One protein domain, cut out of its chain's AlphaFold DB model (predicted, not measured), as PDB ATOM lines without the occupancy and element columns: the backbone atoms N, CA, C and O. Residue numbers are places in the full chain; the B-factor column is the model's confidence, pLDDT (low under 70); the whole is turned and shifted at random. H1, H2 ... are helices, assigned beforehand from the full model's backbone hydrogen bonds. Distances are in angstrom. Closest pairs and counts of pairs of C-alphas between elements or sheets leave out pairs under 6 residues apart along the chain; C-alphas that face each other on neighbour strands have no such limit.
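Overview. This is residues 13 to 171 of the 171 residues of an uncharacterized protein of Anaerococcus nagyae (UniProt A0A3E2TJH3). Four long helices stand side by side as a flat row, H3, H1, H5, H4, neighbours running opposite ways; short H2 extends H1. The printed part has 159 residues, with five named helices in the order H1 to H5 along the chain, which hold 138 of them, and no named strand; the class is all helix. The whole is loose, radius of gyration of the C-alphas 20.2 A, spanning 65 by 34 by 17 A.

Along the chain. H1, residues 13 to 38, 36.7 A, begins at C-alpha 13 (200.703, 154.113, 168.733). H2 is residues 40 to 45, 9.2 A. H3, residues 51 to 81, measures 45.4 A. H4, residues 89 to 129, 60.1 A, has a kink of 30 degrees near residue 103. H5, residues 136 to 169, 50.1 A, ends at C-alpha 169 (185.509, 159.950, 167.043).

Arrangement. The hub H5 touches H1, closest C-alphas Ala 26 and Gly 162, 5.0 A. H4 and H5 form a hairpin, closest C-alphas Gly 113 and Ala 153, 4.5 A. H1 touches H3, closest C-alphas Gly 32 and Gly 65, 4.0 A. Every O i to N i+4 pair is within hydrogen-bond range in H1 and H2, but 25 of 27 in H3, 34 of 37 in H4 and 27 of 30 in H5.

Size, cuts and confidence. The printed part has no cut and no long link. Confidence is under 70 in 28 residues, among them 128 to 140.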
ATOM      1  N   GLU A  13     200.280 153.595 167.427       85.88
ATOM      2  CA  GLU A  13     200.703 154.113 168.733       85.88
ATOM      3  C   GLU A  13     200.079 155.481 169.039       85.88
ATOM      4  O   GLU A  13     199.590 155.708 170.155       85.88
ATOM      5  N   SER A  14     200.021 156.378 168.052       85.12
ATOM      6  CA  SER A  14     199.334 157.666 168.196       85.12
ATOM      7  C   SER A  14     197.836 157.493 168.460       85.12
ATOM      8  O   SER A  14     197.300 158.168 169.346       85.12
ATOM      9  N   VAL A  15     197.179 156.524 167.809       85.44
ATOM     10  CA  VAL A  15     195.783 156.154 168.103       85.44
ATOM     11  C   VAL A  15     195.621 155.696 169.552       85.44
ATOM     12  O   VAL A  15     194.754 156.205 170.265       85.44
ATOM     13  N   LYS A  16     196.476 154.787 170.038       86.94
ATOM     14  CA  LYS A  16     196.429 154.318 171.436       86.94
ATOM     15  C   LYS A  16     196.577 155.471 172.432       86.94
ATOM     16  O   LYS A  16     195.823 155.542 173.406       86.94
ATOM     17  N   LYS A  17     197.517 156.392 172.188       87.56
ATOM     18  CA  LYS A  17     197.731 157.578 173.037       87.56
ATOM     19  C   LYS A  17     196.513 158.502 173.034       87.56
ATOM     20  O   LYS A  17     196.123 158.981 174.099       87.56
ATOM     21  N   LEU A  18     195.895 158.727 171.875       86.06
ATOM     22  CA  LEU A  18     194.702 159.566 171.740       86.06
ATOM     23  C   LEU A  18     193.503 158.956 172.477       86.06
ATOM     24  O   LEU A  18     192.909 159.627 173.322       86.06
ATOM     25  N   VAL A  19     193.219 157.668 172.247       84.88
ATOM     26  CA  VAL A  19     192.161 156.924 172.954       84.88
ATOM     27  C   VAL A  19     192.372 156.974 174.465       84.88
ATOM     28  O   VAL A  19     191.434 157.248 175.209       84.88
ATOM     29  N   SER A  20     193.603 156.754 174.933       85.31
ATOM     30  CA  SER A  20     193.927 156.806 176.363       85.31
ATOM     31  C   SER A  20     193.650 158.187 176.966       85.31
ATOM     32  O   SER A  20     192.961 158.295 177.981       85.31
ATOM     33  N   ARG A  21     194.093 159.267 176.307       87.00
ATOM     34  CA  ARG A  21     193.831 160.646 176.761       87.00
ATOM     35  C   ARG A  21     192.340 160.977 176.790       87.00
ATOM     36  O   ARG A  21     191.878 161.620 177.738       87.00
ATOM     37  N   TYR A  22     191.591 160.532 175.781       86.56
ATOM     38  CA  TYR A  22     190.144 160.719 175.744       86.56
ATOM     39  C   TYR A  22     189.466 159.946 176.879       86.56
ATOM     40  O   TYR A  22     188.690 160.529 177.630       86.56
ATOM     41  N   ASN A  23     189.832 158.677 177.083       82.94
ATOM     42  CA  ASN A  23     189.297 157.835 178.155       82.94
ATOM     43  C   ASN A  23     189.591 158.399 179.551       82.94
ATOM     44  O   ASN A  23     188.712 158.373 180.407       82.94
ATOM     45  N   ILE A  24     190.789 158.944 179.791       83.56
ATOM     46  CA  ILE A  24     191.126 159.615 181.059       83.56
ATOM     47  C   ILE A  24     190.251 160.856 181.258       83.56
ATOM     48  O   ILE A  24     189.737 161.087 182.350       83.56
ATOM     49  N   SER A  25     190.043 161.647 180.206       85.88
ATOM     50  CA  SER A  25     189.204 162.850 180.278       85.88
ATOM     51  C   SER A  25     187.727 162.501 180.509       85.88
ATOM     52  O   SER A  25     187.064 163.138 181.327       85.88
ATOM     53  N   ALA A  26     187.247 161.432 179.871       82.06
ATOM     54  CA  ALA A  26     185.927 160.853 180.104       82.06
ATOM     55  C   ALA A  26     185.769 160.318 181.529       82.06
ATOM     56  O   ALA A  26     184.718 160.486 182.145       82.06
ATOM     57  N   LEU A  27     186.822 159.699 182.067       82.19
ATOM     58  CA  LEU A  27     186.850 159.205 183.436       82.19
ATOM     59  C   LEU A  27     186.760 160.356 184.436       82.19
ATOM     60  O   LEU A  27     185.961 160.268 185.358       82.19
ATOM     61  N   LEU A  28     187.492 161.455 184.231       83.62
ATOM     62  CA  LEU A  28     187.370 162.651 185.074       83.62
ATOM     63  C   LEU A  28     185.941 163.213 185.058       83.62
ATOM     64  O   LEU A  28     185.401 163.546 186.110       83.62
ATOM     65  N   PHE A  29     185.308 163.258 183.883       82.75
ATOM     66  CA  PHE A  29     183.919 163.696 183.749       82.75
ATOM     67  C   PHE A  29     182.942 162.780 184.510       82.75
ATOM     68  O   PHE A  29     182.153 163.258 185.325       82.75
ATOM     69  N   ALA A  30     183.017 161.464 184.289       79.56
ATOM     70  CA  ALA A  30     182.147 160.486 184.948       79.56
ATOM     71  C   ALA A  30     182.365 160.448 186.471       79.56
ATOM     72  O   ALA A  30     181.409 160.365 187.243       79.56
ATOM     73  N   LEU A  31     183.617 160.561 186.913       81.06
ATOM     74  CA  LEU A  31     183.986 160.594 188.326       81.06
ATOM     75  C   LEU A  31     183.480 161.872 189.007       81.06
ATOM     76  O   LEU A  31     183.027 161.813 190.146       81.06
ATOM     77  N   GLY A  32     183.452 163.002 188.295       81.88
ATOM     78  CA  GLY A  32     182.802 164.222 188.770       81.88
ATOM     79  C   GLY A  32     181.298 164.041 189.020       81.88
ATOM     80  O   GLY A  32     180.805 164.440 190.073       81.88
ATOM     81  N   ILE A  33     180.580 163.356 188.118       81.75
ATOM     82  CA  ILE A  33     179.155 163.013 188.312       81.75
ATOM     83  C   ILE A  33     178.974 162.102 189.530       81.75
ATOM     84  O   ILE A  33     178.093 162.341 190.356       81.75
ATOM     85  N   PHE A  34     179.825 161.086 189.675       78.88
ATOM     86  CA  PHE A  34     179.783 160.180 190.821       78.88
ATOM     87  C   PHE A  34     179.985 160.917 192.152       78.88
ATOM     88  O   PHE A  34     179.220 160.713 193.095       78.88
ATOM     89  N   ILE A  35     180.966 161.820 192.218       82.06
ATOM     90  CA  ILE A  35     181.255 162.616 193.417       82.06
ATOM     91  C   ILE A  35     180.065 163.496 193.810       82.06
ATOM     92  O   ILE A  35     179.759 163.582 194.996       82.06
ATOM     93  N   ILE A  36     179.351 164.095 192.849       81.31
ATOM     94  CA  ILE A  36     178.137 164.881 193.141       81.31
ATOM     95  C   ILE A  36     177.070 164.018 193.822       81.31
ATOM     96  O   ILE A  36     176.411 164.471 194.755       81.31
ATOM     97  N   ILE A  37     176.916 162.765 193.399       76.19
ATOM     98  CA  ILE A  37     175.918 161.858 193.977       76.19
ATOM     99  C   ILE A  37     176.336 161.432 195.389       76.19
ATOM    100  O   ILE A  37     175.520 161.418 196.310       76.19
ATOM    101  N   VAL A  38     177.627 161.165 195.594       76.75
ATOM    102  CA  VAL A  38     178.196 160.844 196.913       76.75
ATOM    103  C   VAL A  38     178.153 162.045 197.868       76.75
ATOM    104  O   VAL A  38     178.006 161.850 199.075       76.75
ATOM    105  N   ALA A  39     178.197 163.281 197.359       78.56
ATOM    106  CA  ALA A  39     178.131 164.508 198.160       78.56
ATOM    107  C   ALA A  39     176.852 164.627 199.003       78.56
ATOM    108  O   ALA A  39     176.819 165.366 199.980       78.56
ATOM    109  N   ILE A  40     175.805 163.885 198.648       72.81
ATOM    110  CA  ILE A  40     174.527 163.866 199.362       72.81
ATOM    111  C   ILE A  40     174.611 163.013 200.646       72.81
ATOM    112  O   ILE A  40     173.856 163.227 201.596       72.81
ATOM    113  N   ILE A  41     175.556 162.070 200.728       69.38
ATOM    114  CA  ILE A  41     175.676 161.125 201.849       69.38
ATOM    115  C   ILE A  41     175.988 161.837 203.183       69.38
ATOM    116  O   ILE A  41     175.254 161.609 204.148       69.38
ATOM    117  N   PRO A  42     176.992 162.734 203.290       67.00
ATOM    118  CA  PRO A  42     177.292 163.427 204.546       67.00
ATOM    119  C   PRO A  42     176.101 164.220 205.095       67.00
ATOM    120  O   PRO A  42     175.851 164.188 206.302       67.00
ATOM    121  N   TYR A  43     175.313 164.847 204.213       67.50
ATOM    122  CA  TYR A  43     174.091 165.562 204.585       67.50
ATOM    123  C   TYR A  43     173.080 164.652 205.295       67.50
ATOM    124  O   TYR A  43     172.446 165.064 206.268       67.50
ATOM    125  N   PHE A  44     172.942 163.396 204.868       65.06
ATOM    126  CA  PHE A  44     172.048 162.460 205.541       65.06
ATOM    127  C   PHE A  44     172.624 161.949 206.866       65.06
ATOM    128  O   PHE A  44     171.860 161.778 207.816       65.06
ATOM    129  N   PHE A  45     173.934 161.721 206.989       65.19
ATOM    130  CA  PHE A  45     174.516 161.060 208.169       65.19
ATOM    131  C   PHE A  45     174.853 161.981 209.341       65.19
ATOM    132  O   PHE A  45     174.683 161.557 210.488       65.19
ATOM    133  N   ILE A  46     175.272 163.223 209.089       65.19
ATOM    134  CA  ILE A  46     175.703 164.141 210.147       65.19
ATOM    135  C   ILE A  46     174.479 164.613 210.950       65.19
ATOM    136  O   ILE A  46     173.660 165.410 210.486       65.19
ATOM    137  N   LYS A  47     174.347 164.094 212.176       61.22
ATOM    138  CA  LYS A  47     173.381 164.546 213.187       61.22
ATOM    139  C   LYS A  47     174.023 165.644 214.035       61.22
ATOM    140  O   LYS A  47     174.364 165.411 215.185       61.22
ATOM    141  N   ASN A  48     174.267 166.803 213.436       62.97
ATOM    142  CA  ASN A  48     174.733 167.979 214.164       62.97
ATOM    143  C   ASN A  48     173.612 169.026 214.155       62.97
ATOM    144  O   ASN A  48     172.961 169.196 213.121       62.97
ATOM    145  N   GLU A  49     173.364 169.681 215.289       60.06
ATOM    146  CA  GLU A  49     172.320 170.712 215.422       60.06
ATOM    147  C   GLU A  49     172.675 171.971 214.624       60.06
ATOM    148  O   GLU A  49     171.799 172.657 214.099       60.06
ATOM    149  N   ASN A  50     173.973 172.234 214.446       72.00
ATOM    150  CA  ASN A  50     174.436 173.336 213.620       72.00
ATOM    151  C   ASN A  50     174.386 172.957 212.130       72.00
ATOM    152  O   ASN A  50     175.214 172.188 211.629       72.00
ATOM    153  N   ILE A  51     173.409 173.531 211.423       67.50
ATOM    154  CA  ILE A  51     173.150 173.341 209.987       67.50
ATOM    155  C   ILE A  51     174.417 173.568 209.149       67.50
ATOM    156  O   ILE A  51     174.676 172.818 208.202       67.50
ATOM    157  N   THR A  52     175.254 174.536 209.527       70.88
ATOM    158  CA  THR A  52     176.495 174.872 208.815       70.88
ATOM    159  C   THR A  52     177.468 173.691 208.788       70.88
ATOM    160  O   THR A  52     177.972 173.330 207.727       70.88
ATOM    161  N   ASN A  53     177.647 172.996 209.914       67.75
ATOM    162  CA  ASN A  53     178.551 171.843 210.019       67.75
ATOM    163  C   ASN A  53     178.029 170.598 209.281       67.75
ATOM    164  O   ASN A  53     178.795 169.683 208.983       67.75
ATOM    165  N   LYS A  54     176.730 170.560 208.974       65.38
ATOM    166  CA  LYS A  54     176.077 169.482 208.222       65.38
ATOM    167  C   LYS A  54     176.140 169.707 206.706       65.38
ATOM    168  O   LYS A  54     176.310 168.756 205.943       65.38
ATOM    169  N   ILE A  55     176.001 170.956 206.264       73.38
ATOM    170  CA  ILE A  55     175.937 171.316 204.839       73.38
ATOM    171  C   ILE A  55     177.333 171.543 204.249       73.38
ATOM    172  O   ILE A  55     177.581 171.136 203.113       73.38
ATOM    173  N   LEU A  56     178.256 172.137 205.012       76.12
ATOM    174  CA  LEU A  56     179.575 172.532 204.513       76.12
ATOM    175  C   LEU A  56     180.379 171.367 203.893       76.12
ATOM    176  O   LEU A  56     180.862 171.537 202.772       76.12
ATOM    177  N   PRO A  57     180.464 170.163 204.502       76.06
ATOM    178  CA  PRO A  57     181.168 169.034 203.884       76.06
ATOM    179  C   PRO A  57     180.536 168.587 202.558       76.06
ATOM    180  O   PRO A  57     181.242 168.260 201.608       76.06
ATOM    181  N   SER A  58     179.203 168.625 202.473       78.88
ATOM    182  CA  SER A  58     178.453 168.255 201.266       78.88
ATOM    183  C   SER A  58     178.694 169.263 200.136       78.88
ATOM    184  O   SER A  58     178.911 168.869 198.992       78.88
ATOM    185  N   LEU A  59     178.738 170.563 200.459       81.25
ATOM    186  CA  LEU A  59     179.066 171.630 199.506       81.25
ATOM    187  C   LEU A  59     180.497 171.518 198.971       81.25
ATOM    188  O   LEU A  59     180.703 171.674 197.767       81.25
ATOM    189  N   ILE A  60     181.474 171.222 199.833       81.81
ATOM    190  CA  ILE A  60     182.876 171.054 199.421       81.81
ATOM    191  C   ILE A  60     183.002 169.892 198.428       81.81
ATOM    192  O   ILE A  60     183.600 170.049 197.363       81.81
ATOM    193  N   ILE A  61     182.398 168.742 198.736       82.62
ATOM    194  CA  ILE A  61     182.435 167.562 197.858       82.62
ATOM    195  C   ILE A  61     181.719 167.856 196.530       82.62
ATOM    196  O   ILE A  61     182.226 167.503 195.464       82.62
ATOM    197  N   LEU A  62     180.585 168.562 196.569       81.69
ATOM    198  CA  LEU A  62     179.851 168.965 195.369       81.69
ATOM    199  C   LEU A  62     180.689 169.896 194.477       81.69
ATOM    200  O   LEU A  62     180.752 169.677 193.266       81.69
ATOM    201  N   ALA A  63     181.388 170.875 195.059       84.06
ATOM    202  CA  ALA A  63     182.275 171.774 194.322       84.06
ATOM    203  C   ALA A  63     183.413 171.015 193.616       84.06
ATOM    204  O   ALA A  63     183.676 171.256 192.435       84.06
ATOM    205  N   VAL A  64     184.036 170.040 194.293       86.56
ATOM    206  CA  VAL A  64     185.055 169.162 193.687       86.56
ATOM    207  C   VAL A  64     184.476 168.377 192.506       86.56
ATOM    208  O   VAL A  64     185.098 168.312 191.443       86.56
ATOM    209  N   GLY A  65     183.266 167.831 192.654       84.69
ATOM    210  CA  GLY A  65     182.573 167.120 191.579       84.69
ATOM    211  C   GLY A  65     182.334 167.999 190.345       84.69
ATOM    212  O   GLY A  65     182.636 167.589 189.222       84.69
ATOM    213  N   VAL A  66     181.880 169.240 190.544       86.56
ATOM    214  CA  VAL A  66     181.658 170.208 189.456       86.56
ATOM    215  C   VAL A  66     182.963 170.558 188.730       86.56
ATOM    216  O   VAL A  66     182.993 170.550 187.497       86.56
ATOM    217  N   ILE A  67     184.059 170.798 189.459       89.31
ATOM    218  CA  ILE A  67     185.375 171.103 188.861       89.31
ATOM    219  C   ILE A  67     185.835 169.968 187.935       89.31
ATOM    220  O   ILE A  67     186.336 170.219 186.831       89.31
ATOM    221  N   LEU A  68     185.636 168.717 188.353       86.38
ATOM    222  CA  LEU A  68     186.010 167.539 187.571       86.38
ATOM    223  C   LEU A  68     185.159 167.382 186.305       86.38
ATOM    224  O   LEU A  68     185.711 167.097 185.240       86.38
ATOM    225  N   ILE A  69     183.851 167.648 186.387       86.75
ATOM    226  CA  ILE A  69     182.948 167.654 185.223       86.75
ATOM    227  C   ILE A  69     183.401 168.690 184.194       86.75
ATOM    228  O   ILE A  69     183.555 168.365 183.013       86.75
ATOM    229  N   VAL A  70     183.642 169.931 184.626       87.56
ATOM    230  CA  VAL A  70     184.045 171.026 183.731       87.56
ATOM    231  C   VAL A  70     185.389 170.710 183.077       87.56
ATOM    232  O   VAL A  70     185.521 170.779 181.852       87.56
ATOM    233  N   THR A  71     186.371 170.282 183.873       87.06
ATOM    234  CA  THR A  71     187.711 169.947 183.375       87.06
ATOM    235  C   THR A  71     187.677 168.770 182.399       87.06
ATOM    236  O   THR A  71     188.306 168.833 181.338       87.06
ATOM    237  N   GLY A  72     186.928 167.711 182.722       84.31
ATOM    238  CA  GLY A  72     186.750 166.550 181.851       84.31
ATOM    239  C   GLY A  72     186.111 166.933 180.517       84.31
ATOM    240  O   GLY A  72     186.660 166.614 179.461       84.31
ATOM    241  N   LYS A  73     185.017 167.707 180.551       85.69
ATOM    242  CA  LYS A  73     184.288 168.144 179.350       85.69
ATOM    243  C   LYS A  73     185.152 169.000 178.420       85.69
ATOM    244  O   LYS A  73     185.186 168.740 177.219       85.69
ATOM    245  N   ILE A  74     185.887 169.976 178.961       87.00
ATOM    246  CA  ILE A  74     186.778 170.837 178.161       87.00
ATOM    247  C   ILE A  74     187.884 170.008 177.497       87.00
ATOM    248  O   ILE A  74     188.168 170.188 176.313       87.00
ATOM    249  N   ARG A  75     188.512 169.082 178.235       85.44
ATOM    250  CA  ARG A  75     189.581 168.231 177.685       85.44
ATOM    251  C   ARG A  75     189.070 167.295 176.592       85.44
ATOM    252  O   ARG A  75     189.751 167.142 175.583       85.44
ATOM    253  N   MET A  76     187.883 166.711 176.759       84.31
ATOM    254  CA  MET A  76     187.259 165.875 175.725       84.31
ATOM    255  C   MET A  76     186.970 166.674 174.450       84.31
ATOM    256  O   MET A  76     187.322 166.204 173.371       84.31
ATOM    257  N   GLY A  77     186.413 167.887 174.577       81.94
ATOM    258  CA  GLY A  77     186.145 168.771 173.435       81.94
ATOM    259  C   GLY A  77     187.410 169.106 172.643       81.94
ATOM    260  O   GLY A  77     187.466 168.868 171.441       81.94
ATOM    261  N   LYS A  78     188.485 169.508 173.336       84.81
ATOM    262  CA  LYS A  78     189.786 169.778 172.697       84.81
ATOM    263  C   LYS A  78     190.373 168.563 171.983       84.81
ATOM    264  O   LYS A  78     191.043 168.712 170.968       84.81
ATOM    265  N   ILE A  79     190.196 167.354 172.521       83.56
ATOM    266  CA  ILE A  79     190.697 166.141 171.858       83.56
ATOM    267  C   ILE A  79     189.901 165.882 170.582       83.56
ATOM    268  O   ILE A  79     190.515 165.549 169.575       83.56
ATOM    269  N   GLN A  80     188.578 166.071 170.618       80.19
ATOM    270  CA  GLN A  80     187.686 165.848 169.483       80.19
ATOM    271  C   GLN A  80     187.969 166.795 168.306       80.19
ATOM    272  O   GLN A  80     187.963 166.347 167.166       80.19
ATOM    273  N   GLU A  81     188.306 168.057 168.575       77.62
ATOM    274  CA  GLU A  81     188.704 169.040 167.549       77.62
ATOM    275  C   GLU A  81     190.033 168.692 166.848       77.62
ATOM    276  O   GLU A  81     190.275 169.116 165.727       77.62
ATOM    277  N   ASN A  82     190.903 167.894 167.477       72.75
ATOM    278  CA  ASN A  82     192.239 167.566 166.956       72.75
ATOM    279  C   ASN A  82     192.292 166.252 166.141       72.75
ATOM    280  O   ASN A  82     193.381 165.741 165.830       72.75
ATOM    281  N   VAL A  83     191.142 165.635 165.846       74.81
ATOM    282  CA  VAL A  83     191.094 164.272 165.286       74.81
ATOM    283  C   VAL A  83     191.215 164.216 163.758       74.81
ATOM    284  O   VAL A  83     191.581 163.146 163.273       74.81
ATOM    285  N   ASP A  84     191.084 165.338 163.038       66.44
ATOM    286  CA  ASP A  84     191.061 165.476 161.558       66.44
ATOM    287  C   ASP A  84     192.362 165.081 160.806       66.44
ATOM    288  O   ASP A  84     192.865 165.792 159.942       66.44
ATOM    289  N   GLY A  85     192.949 163.924 161.115       67.69
ATOM    290  CA  GLY A  85     194.144 163.387 160.463       67.69
ATOM    291  C   GLY A  85     193.882 162.049 159.780       67.69
ATOM    292  O   GLY A  85     193.034 161.272 160.214       67.69
ATOM    293  N   LYS A  86     194.655 161.755 158.730       76.94
ATOM    294  CA  LYS A  86     194.635 160.456 158.045       76.94
ATOM    295  C   LYS A  86     195.321 159.390 158.915       76.94
ATOM    296  O   LYS A  86     196.357 159.660 159.524       76.94
ATOM    297  N   TYR A  87     194.768 158.178 158.960       81.50
ATOM    298  CA  TYR A  87     195.321 157.039 159.709       81.50
ATOM    299  C   TYR A  87     195.936 156.009 158.763       81.50
ATOM    300  O   TYR A  87     195.473 155.827 157.639       81.50
ATOM    301  N   THR A  88     196.977 155.317 159.223       83.94
ATOM    302  CA  THR A  88     197.517 154.143 158.519       83.94
ATOM    303  C   THR A  88     196.505 152.987 158.510       83.94
ATOM    304  O   THR A  88     195.664 152.885 159.406       83.94
ATOM    305  N   VAL A  89     196.611 152.072 157.539       84.00
ATOM    306  CA  VAL A  89     195.732 150.885 157.434       84.00
ATOM    307  C   VAL A  89     195.768 150.044 158.716       84.00
ATOM    308  O   VAL A  89     194.723 149.693 159.254       84.00
ATOM    309  N   ALA A  90     196.965 149.812 159.266       83.69
ATOM    310  CA  ALA A  90     197.146 149.072 160.515       83.69
ATOM    311  C   ALA A  90     196.481 149.760 161.724       83.69
ATOM    312  O   ALA A  90     195.954 149.095 162.618       83.69
ATOM    313  N   ALA A  91     196.477 151.095 161.759       83.38
ATOM    314  CA  ALA A  91     195.797 151.852 162.803       83.38
ATOM    315  C   ALA A  91     194.268 151.764 162.667       83.38
ATOM    316  O   ALA A  91     193.573 151.630 163.674       83.38
ATOM    317  N   PHE A  92     193.749 151.782 161.437       84.00
ATOM    318  CA  PHE A  92     192.319 151.632 161.163       84.00
ATOM    319  C   PHE A  92     191.802 150.230 161.517       84.00
ATOM    320  O   PHE A  92     190.780 150.094 162.191       84.00
ATOM    321  N   GLU A  93     192.544 149.183 161.154       86.12
ATOM    322  CA  GLU A  93     192.212 147.799 161.513       86.12
ATOM    323  C   GLU A  93     192.203 147.598 163.038       86.12
ATOM    324  O   GLU A  93     191.280 146.997 163.596       86.12
ATOM    325  N   TYR A  94     193.175 148.193 163.741       86.38
ATOM    326  CA  TYR A  94     193.188 148.215 165.203       86.38
ATOM    327  C   TYR A  94     191.944 148.902 165.791       86.38
ATOM    328  O   TYR A  94     191.367 148.394 166.758       86.38
ATOM    329  N   ILE A  95     191.510 150.034 165.223       85.06
ATOM    330  CA  ILE A  95     190.293 150.738 165.656       85.06
ATOM    331  C   ILE A  95     189.063 149.846 165.468       85.06
ATOM    332  O   ILE A  95     188.275 149.727 166.407       85.06
ATOM    333  N   ASP A  96     188.901 149.191 164.316       85.06
ATOM    334  CA  ASP A  96     187.724 148.353 164.042       85.06
ATOM    335  C   ASP A  96     187.661 147.115 164.957       85.06
ATOM    336  O   ASP A  96     186.618 146.821 165.560       85.06
ATOM    337  N   LEU A  97     188.794 146.433 165.159       85.81
ATOM    338  CA  LEU A  97     188.891 145.304 166.092       85.81
ATOM    339  C   LEU A  97     188.525 145.721 167.522       85.81
ATOM    340  O   LEU A  97     187.716 145.059 168.189       85.81
ATOM    341  N   GLN A  98     189.067 146.848 167.985       85.44
ATOM    342  CA  GLN A  98     188.749 147.377 169.308       85.44
ATOM    343  C   GLN A  98     187.287 147.814 169.410       85.44
ATOM    344  O   GLN A  98     186.631 147.498 170.403       85.44
ATOM    345  N   ARG A  99     186.726 148.457 168.379       83.44
ATOM    346  CA  ARG A  99     185.318 148.887 168.332       83.44
ATOM    347  C   ARG A  99     184.365 147.701 168.475       83.44
ATOM    348  O   ARG A  99     183.392 147.781 169.231       83.44
ATOM    349  N   LYS A 100     184.653 146.582 167.801       84.12
ATOM    350  CA  LYS A 100     183.866 145.337 167.893       84.12
ATOM    351  C   LYS A 100     183.903 144.730 169.295       84.12
ATOM    352  O   LYS A 100     182.849 144.369 169.825       84.12
ATOM    353  N   SER A 101     185.086 144.643 169.902       83.25
ATOM    354  CA  SER A 101     185.246 144.156 171.280       83.25
ATOM    355  C   SER A 101     184.525 145.071 172.278       83.25
ATOM    356  O   SER A 101     183.699 144.636 173.086       83.25
ATOM    357  N   TYR A 102     184.748 146.375 172.138       79.19
ATOM    358  CA  TYR A 102     184.217 147.398 173.016       79.19
ATOM    359  C   TYR A 102     182.681 147.470 173.003       79.19
ATOM    360  O   TYR A 102     182.049 147.541 174.057       79.19
ATOM    361  N   ASN A 103     182.055 147.369 171.827       78.62
ATOM    362  CA  ASN A 103     180.595 147.390 171.693       78.62
ATOM    363  C   ASN A 103     179.882 146.262 172.464       78.62
ATOM    364  O   ASN A 103     178.696 146.401 172.780       78.62
ATOM    365  N   LYS A 104     180.562 145.142 172.746       78.75
ATOM    366  CA  LYS A 104     180.016 144.067 173.592       78.75
ATOM    367  C   LYS A 104     180.042 144.464 175.070       78.75
ATOM    368  O   LYS A 104     179.027 144.330 175.748       78.75
ATOM    369  N   ILE A 105     181.166 145.009 175.542       76.75
ATOM    370  CA  ILE A 105     181.336 145.482 176.927       76.75
ATOM    371  C   ILE A 105     180.366 146.636 177.220       76.75
ATOM    372  O   ILE A 105     179.628 146.576 178.199       76.75
ATOM    373  N   PHE A 106     180.278 147.617 176.314       79.94
ATOM    374  CA  PHE A 106     179.342 148.744 176.402       79.94
ATOM    375  C   PHE A 106     177.904 148.292 176.651       79.94
ATOM    376  O   PHE A 106     177.232 148.800 177.548       79.94
ATOM    377  N   ARG A 107     177.429 147.324 175.853       78.81
ATOM    378  CA  ARG A 107     176.069 146.791 175.966       78.81
ATOM    379  C   ARG A 107     175.828 146.161 177.333       78.81
ATOM    380  O   ARG A 107     174.788 146.422 177.921       78.81
ATOM    381  N   LYS A 108     176.785 145.389 177.851       83.88
ATOM    382  CA  LYS A 108     176.670 144.762 179.174       83.88
ATOM    383  C   LYS A 108     176.575 145.809 180.292       83.88
ATOM    384  O   LYS A 108     175.631 145.760 181.076       83.88
ATOM    385  N   ASP A 109     177.497 146.770 180.329       82.94
ATOM    386  CA  ASP A 109     177.544 147.796 181.385       82.94
ATOM    387  C   ASP A 109     176.315 148.719 181.336       82.94
ATOM    388  O   ASP A 109     175.763 149.093 182.372       82.94
ATOM    389  N   LEU A 110     175.841 149.052 180.131       81.50
ATOM    390  CA  LEU A 110     174.645 149.873 179.938       81.50
ATOM    391  C   LEU A 110     173.370 149.140 180.371       81.50
ATOM    392  O   LEU A 110     172.521 149.748 181.018       81.50
ATOM    393  N   VAL A 111     173.246 147.843 180.066       84.94
ATOM    394  CA  VAL A 111     172.115 147.021 180.529       84.94
ATOM    395  C   VAL A 111     172.088 146.954 182.056       84.94
ATOM    396  O   VAL A 111     171.037 147.191 182.644       84.94
ATOM    397  N   ILE A 112     173.233 146.709 182.704       85.88
ATOM    398  CA  ILE A 112     173.328 146.674 184.174       85.88
ATOM    399  C   ILE A 112     172.956 148.038 184.774       85.88
ATOM    400  O   ILE A 112     172.162 148.101 185.711       85.88
ATOM    401  N   GLY A 113     173.478 149.134 184.217       84.38
ATOM    402  CA  GLY A 113     173.180 150.485 184.694       84.38
ATOM    403  C   GLY A 113     171.698 150.865 184.571       84.38
ATOM    404  O   GLY A 113     171.127 151.410 185.514       84.38
ATOM    405  N   ILE A 114     171.053 150.547 183.440       83.56
ATOM    406  CA  ILE A 114     169.610 150.789 183.247       83.56
ATOM    407  C   ILE A 114     168.788 149.933 184.210       83.56
ATOM    408  O   ILE A 114     167.856 150.440 184.834       83.56
ATOM    409  N   LEU A 115     169.148 148.657 184.362       85.38
ATOM    410  CA  LEU A 115     168.461 147.747 185.272       85.38
ATOM    411  C   LEU A 115     168.503 148.282 186.712       85.38
ATOM    412  O   LEU A 115     167.470 148.332 187.374       85.38
ATOM    413  N   LEU A 116     169.664 148.766 187.164       87.44
ATOM    414  CA  LEU A 116     169.815 149.407 188.473       87.44
ATOM    415  C   LEU A 116     168.975 150.687 188.604       87.44
ATOM    416  O   LEU A 116     168.329 150.872 189.633       87.44
ATOM    417  N   MET A 117     168.927 151.543 187.576       83.56
ATOM    418  CA  MET A 117     168.098 152.760 187.596       83.56
ATOM    419  C   MET A 117     166.602 152.476 187.751       83.56
ATOM    420  O   MET A 117     165.896 153.310 188.307       83.56
ATOM    421  N   ILE A 118     166.117 151.321 187.289       79.19
ATOM    422  CA  ILE A 118     164.715 150.908 187.452       79.19
ATOM    423  C   ILE A 118     164.503 150.219 188.808       79.19
ATOM    424  O   ILE A 118     163.518 150.489 189.497       79.19
ATOM    425  N   LEU A 119     165.435 149.353 189.221       82.50
ATOM    426  CA  LEU A 119     165.331 148.601 190.476       82.50
ATOM    427  C   LEU A 119     165.415 149.490 191.719       82.50
ATOM    428  O   LEU A 119     164.713 149.232 192.690       82.50
ATOM    429  N   ILE A 120     166.249 150.531 191.712       84.81
ATOM    430  CA  ILE A 120     166.456 151.389 192.889       84.81
ATOM    431  C   ILE A 120     165.164 152.123 193.308       84.81
ATOM    432  O   ILE A 120     164.786 152.000 194.478       84.81
ATOM    433  N   PRO A 121     164.437 152.824 192.411       78.06
ATOM    434  CA  PRO A 121     163.133 153.410 192.724       78.06
ATOM    435  C   PRO A 121     162.105 152.368 193.163       78.06
ATOM    436  O   PRO A 121     161.318 152.627 194.071       78.06
ATOM    437  N   PHE A 122     162.127 151.183 192.548       76.06
ATOM    438  CA  PHE A 122     161.205 150.102 192.882       76.06
ATOM    439  C   PHE A 122     161.429 149.581 194.310       76.06
ATOM    440  O   PHE A 122     160.484 149.485 195.090       76.06
ATOM    441  N   ILE A 123     162.686 149.332 194.694       81.88
ATOM    442  CA  ILE A 123     163.053 148.940 196.063       81.88
ATOM    443  C   ILE A 123     162.697 150.057 197.053       81.88
ATOM    444  O   ILE A 123     162.133 149.780 198.109       81.88
ATOM    445  N   TYR A 124     162.969 151.320 196.709       81.25
ATOM    446  CA  TYR A 124     162.599 152.467 197.542       81.25
ATOM    447  C   TYR A 124     161.083 152.542 197.794       81.25
ATOM    448  O   TYR A 124     160.651 152.714 198.936       81.25
ATOM    449  N   PHE A 125     160.275 152.364 196.746       73.56
ATOM    450  CA  PHE A 125     158.815 152.340 196.834       73.56
ATOM    451  C   PHE A 125     158.312 151.179 197.703       73.56
ATOM    452  O   PHE A 125     157.455 151.384 198.564       73.56
ATOM    453  N   LEU A 126     158.872 149.978 197.531       73.88
ATOM    454  CA  LEU A 126     158.516 148.807 198.338       73.88
ATOM    455  C   LEU A 126     158.832 149.003 199.825       73.88
ATOM    456  O   LEU A 126     158.023 148.640 200.675       73.88
ATOM    457  N   VAL A 127     159.987 149.585 200.144       72.31
ATOM    458  CA  VAL A 127     160.401 149.845 201.533       72.31
ATOM    459  C   VAL A 127     159.531 150.923 202.175       72.31
ATOM    460  O   VAL A 127     159.129 150.776 203.327       72.31
ATOM    461  N   THR A 128     159.209 151.983 201.429       68.94
ATOM    462  CA  THR A 128     158.419 153.112 201.941       68.94
ATOM    463  C   THR A 128     156.962 152.719 202.202       68.94
ATOM    464  O   THR A 128     156.388 153.153 203.197       68.94
ATOM    465  N   ASN A 129     156.366 151.865 201.363       68.00
ATOM    466  CA  ASN A 129     154.968 151.444 201.525       68.00
ATOM    467  C   ASN A 129     154.770 150.272 202.500       68.00
ATOM    468  O   ASN A 129     153.689 150.134 203.062       68.00
ATOM    469  N   ASN A 130     155.801 149.460 202.763       62.56
ATOM    470  CA  ASN A 130     155.750 148.369 203.751       62.56
ATOM    471  C   ASN A 130     156.304 148.777 205.135       62.56
ATOM    472  O   ASN A 130     156.747 147.923 205.908       62.56
ATOM    473  N   ALA A 131     156.277 150.076 205.461       54.12
ATOM    474  CA  ALA A 131     156.937 150.701 206.616       54.12
ATOM    475  C   ALA A 131     156.557 150.149 208.010       54.12
ATOM    476  O   ALA A 131     157.210 150.493 208.992       54.12
ATOM    477  N   ASN A 132     155.578 149.247 208.119       53.91
ATOM    478  CA  ASN A 132     155.240 148.581 209.380       53.91
ATOM    479  C   ASN A 132     156.311 147.581 209.870       53.91
ATOM    480  O   ASN A 132     156.275 147.195 211.034       53.91
ATOM    481  N   TYR A 133     157.272 147.176 209.026       56.00
ATOM    482  CA  TYR A 133     158.250 146.123 209.361       56.00
ATOM    483  C   TYR A 133     159.699 146.597 209.560       56.00
ATOM    484  O   TYR A 133     160.545 145.797 209.956       56.00
ATOM    485  N   MET A 134     160.025 147.870 209.309       58.09
ATOM    486  CA  MET A 134     161.399 148.372 209.459       58.09
ATOM    487  C   MET A 134     161.499 149.474 210.508       58.09
ATOM    488  O   MET A 134     160.841 150.506 210.422       58.09
ATOM    489  N   ALA A 135     162.408 149.299 211.470       61.16
ATOM    490  CA  ALA A 135     162.732 150.346 212.428       61.16
ATOM    491  C   ALA A 135     163.238 151.609 211.699       61.16
ATOM    492  O   ALA A 135     164.086 151.541 210.805       61.16
ATOM    493  N   ASN A 136     162.786 152.791 212.128       64.19
ATOM    494  CA  ASN A 136     163.146 154.080 211.510       64.19
ATOM    495  C   ASN A 136     164.665 154.311 211.369       64.19
ATOM    496  O   ASN A 136     165.117 155.011 210.462       64.19
ATOM    497  N   LYS A 137     165.483 153.711 212.247       63.94
ATOM    498  CA  LYS A 137     166.948 153.802 212.159       63.94
ATOM    499  C   LYS A 137     167.519 152.987 210.992       63.94
ATOM    500  O   LYS A 137     168.426 153.483 210.334       63.94
ATOM    501  N   THR A 138     166.994 151.795 210.701       66.06
ATOM    502  CA  THR A 138     167.474 150.920 209.613       66.06
ATOM    503  C   THR A 138     167.102 151.442 208.225       66.06
ATOM    504  O   THR A 138     167.927 151.375 207.314       66.06
ATOM    505  N   ALA A 139     165.929 152.068 208.078       68.44
ATOM    506  CA  ALA A 139     165.496 152.667 206.811       68.44
ATOM    507  C   ALA A 139     166.477 153.744 206.301       68.44
ATOM    508  O   ALA A 139     166.788 153.807 205.113       68.44
ATOM    509  N   LYS A 140     167.058 154.534 207.214       67.81
ATOM    510  CA  LYS A 140     168.030 155.589 206.884       67.81
ATOM    511  C   LYS A 140     169.309 155.056 206.221       67.81
ATOM    512  O   LYS A 140     169.815 155.664 205.273       67.81
ATOM    513  N   TYR A 141     169.843 153.936 206.708       71.44
ATOM    514  CA  TYR A 141     171.027 153.309 206.109       71.44
ATOM    515  C   TYR A 141     170.697 152.744 204.727       71.44
ATOM    516  O   TYR A 141     171.470 152.923 203.789       71.44
ATOM    517  N   LEU A 142     169.515 152.142 204.580       77.56
ATOM    518  CA  LEU A 142     169.066 151.558 203.322       77.56
ATOM    519  C   LEU A 142     168.865 152.615 202.224       77.56
ATOM    520  O   LEU A 142     169.336 152.424 201.107       77.56
ATOM    521  N   TYR A 143     168.278 153.770 202.548       76.75
ATOM    522  CA  TYR A 143     168.178 154.894 201.607       76.75
ATOM    523  C   TYR A 143     169.542 155.410 201.160       76.75
ATOM    524  O   TYR A 143     169.734 155.724 199.990       76.75
ATOM    525  N   SER A 144     170.512 155.437 202.068       74.00
ATOM    526  CA  SER A 144     171.868 155.869 201.736       74.00
ATOM    527  C   SER A 144     172.575 154.883 200.802       74.00
ATOM    528  O   SER A 144     173.261 155.298 199.871       74.00
ATOM    529  N   ILE A 145     172.365 153.580 201.015       80.44
ATOM    530  CA  ILE A 145     172.864 152.518 200.131       80.44
ATOM    531  C   ILE A 145     172.205 152.613 198.751       80.44
ATOM    532  O   ILE A 145     172.898 152.522 197.741       80.44
ATOM    533  N   LEU A 146     170.891 152.845 198.686       83.62
ATOM    534  CA  LEU A 146     170.171 153.039 197.423       83.62
ATOM    535  C   LEU A 146     170.703 154.248 196.644       83.62
ATOM    536  O   LEU A 146     170.895 154.167 195.433       83.62
ATOM    537  N   LEU A 147     171.001 155.347 197.338       81.25
ATOM    538  CA  LEU A 147     171.560 156.560 196.741       81.25
ATOM    539  C   LEU A 147     172.991 156.329 196.222       81.25
ATOM    540  O   LEU A 147     173.327 156.756 195.117       81.25
ATOM    541  N   LEU A 148     173.806 155.569 196.961       81.75
ATOM    542  CA  LEU A 148     175.125 155.123 196.503       81.75
ATOM    543  C   LEU A 148     175.016 154.237 195.251       81.75
ATOM    544  O   LEU A 148     175.729 154.466 194.275       81.75
ATOM    545  N   LEU A 149     174.108 153.254 195.252       84.75
ATOM    546  CA  LEU A 149     173.860 152.378 194.101       84.75
ATOM    547  C   LEU A 149     173.390 153.171 192.878       84.75
ATOM    548  O   LEU A 149     173.797 152.855 191.760       84.75
ATOM    549  N   LEU A 150     172.601 154.229 193.079       84.19
ATOM    550  CA  LEU A 150     172.187 155.136 192.007       84.19
ATOM    551  C   LEU A 150     173.405 155.868 191.429       84.19
ATOM    552  O   LEU A 150     173.551 155.974 190.212       84.19
ATOM    553  N   GLY A 151     174.317 156.295 192.305       83.00
ATOM    554  CA  GLY A 151     175.628 156.831 191.945       83.00
ATOM    555  C   GLY A 151     176.443 155.886 191.078       83.00
ATOM    556  O   GLY A 151     176.933 156.284 190.021       83.00
ATOM    557  N   VAL A 152     176.542 154.624 191.490       83.81
ATOM    558  CA  VAL A 152     177.258 153.584 190.740       83.81
ATOM    559  C   VAL A 152     176.590 153.311 189.390       83.81
ATOM    560  O   VAL A 152     177.285 153.204 188.383       83.81
ATOM    561  N   ALA A 153     175.258 153.255 189.332       84.81
ATOM    562  CA  ALA A 153     174.517 153.051 188.089       84.81
ATOM    563  C   ALA A 153     174.749 154.201 187.094       84.81
ATOM    564  O   ALA A 153     175.072 153.969 185.925       84.81
ATOM    565  N   LEU A 154     174.662 155.447 187.569       82.69
ATOM    566  CA  LEU A 154     174.947 156.635 186.765       82.69
ATOM    567  C   LEU A 154     176.412 156.675 186.318       82.69
ATOM    568  O   LEU A 154     176.690 157.003 185.161       82.69
ATOM    569  N   PHE A 155     177.344 156.272 187.185       81.12
ATOM    570  CA  PHE A 155     178.756 156.130 186.838       81.12
ATOM    571  C   PHE A 155     178.978 155.074 185.746       81.12
ATOM    572  O   PHE A 155     179.650 155.357 184.757       81.12
ATOM    573  N   MET A 156     178.367 153.890 185.856       81.88
ATOM    574  CA  MET A 156     178.470 152.844 184.830       81.88
ATOM    575  C   MET A 156     177.947 153.331 183.476       81.88
ATOM    576  O   MET A 156     178.618 153.149 182.461       81.88
ATOM    577  N   ILE A 157     176.794 154.010 183.444       79.00
ATOM    578  CA  ILE A 157     176.210 154.539 182.200       79.00
ATOM    579  C   ILE A 157     177.109 155.618 181.581       79.00
ATOM    580  O   ILE A 157     177.361 155.605 180.373       79.00
ATOM    581  N   THR A 158     177.596 156.559 182.390       75.38
ATOM    582  CA  THR A 158     178.424 157.678 181.909       75.38
ATOM    583  C   THR A 158     179.807 157.215 181.454       75.38
ATOM    584  O   THR A 158     180.266 157.616 180.384       75.38
ATOM    585  N   TYR A 159     180.439 156.302 182.189       77.31
ATOM    586  CA  TYR A 159     181.728 155.718 181.816       77.31
ATOM    587  C   TYR A 159     181.635 154.826 180.572       77.31
ATOM    588  O   TYR A 159     182.486 154.903 179.681       77.31
ATOM    589  N   SER A 160     180.567 154.029 180.472       73.19
ATOM    590  CA  SER A 160     180.275 153.221 179.287       73.19
ATOM    591  C   SER A 160     180.129 154.116 178.042       73.19
ATOM    592  O   SER A 160     180.670 153.817 176.979       73.19
ATOM    593  N   LYS A 161     179.519 155.303 178.144       71.00
ATOM    594  CA  LYS A 161     179.539 156.261 177.018       71.00
ATOM    595  C   LYS A 161     180.954 156.727 176.661       71.00
ATOM    596  O   LYS A 161     181.334 156.646 175.495       71.00
ATOM    597  N   GLY A 162     181.765 157.095 177.652       70.00
ATOM    598  CA  GLY A 162     183.123 157.614 177.443       70.00
ATOM    599  C   GLY A 162     184.023 156.719 176.587       70.00
ATOM    600  O   GLY A 162     184.640 157.187 175.629       70.00
ATOM    601  N   LYS A 163     184.050 155.414 176.871       73.56
ATOM    602  CA  LYS A 163     184.837 154.470 176.064       73.56
ATOM    603  C   LYS A 163     184.251 154.253 174.654       73.56
ATOM    604  O   LYS A 163     185.007 153.961 173.734       73.56
ATOM    605  N   LYS A 164     182.930 154.399 174.454       79.88
ATOM    606  CA  LYS A 164     182.280 154.282 173.128       79.88
ATOM    607  C   LYS A 164     182.641 155.450 172.231       79.88
ATOM    608  O   LYS A 164     182.965 155.262 171.057       79.88
ATOM    609  N   ASP A 165     182.563 156.641 172.800       75.94
ATOM    610  CA  ASP A 165     182.724 157.882 172.063       75.94
ATOM    611  C   ASP A 165     184.177 158.050 171.596       75.94
ATOM    612  O   ASP A 165     184.393 158.450 170.457       75.94
ATOM    613  N   ALA A 166     185.161 157.588 172.383       77.81
ATOM    614  CA  ALA A 166     186.579 157.580 172.003       77.81
ATOM    615  C   ALA A 166     186.839 156.924 170.632       77.81
ATOM    616  O   ALA A 166     187.521 157.492 169.784       77.81
ATOM    617  N   TYR A 167     186.275 155.733 170.401       80.38
ATOM    618  CA  TYR A 167     186.443 155.002 169.139       80.38
ATOM    619  C   TYR A 167     185.497 155.484 168.040       80.38
ATOM    620  O   TYR A 167     185.781 155.281 166.867       80.38
ATOM    621  N   LYS A 168     184.373 156.120 168.397       79.12
ATOM    622  CA  LYS A 168     183.468 156.738 167.421       79.12
ATOM    623  C   LYS A 168     184.070 157.988 166.789       79.12
ATOM    624  O   LYS A 168     183.823 158.245 165.623       79.12
ATOM    625  N   ILE A 169     184.844 158.749 167.550       78.50
ATOM    626  CA  ILE A 169     185.509 159.950 167.043       78.50
ATOM    627  C   ILE A 169     186.636 159.584 166.056       78.50
ATOM    628  O   ILE A 169     186.988 160.388 165.205       78.50
ATOM    629  N   LEU A 170     187.188 158.369 166.147       76.31
ATOM    630  CA  LEU A 170     188.320 157.912 165.335       76.31
ATOM    631  C   LEU A 170     187.949 157.204 164.022       76.31
ATOM    632  O   LEU A 170     188.850 156.962 163.220       76.31
ATOM    633  N   GLY A 171     186.683 156.837 163.803       65.94
ATOM    634  CA  GLY A 171     186.260 156.106 162.604       65.94
ATOM    635  C   GLY A 171     184.779 156.211 162.317       65.94
ATOM    636  O   GLY A 171     184.447 156.276 161.122       65.94
TER     637      GLY A 171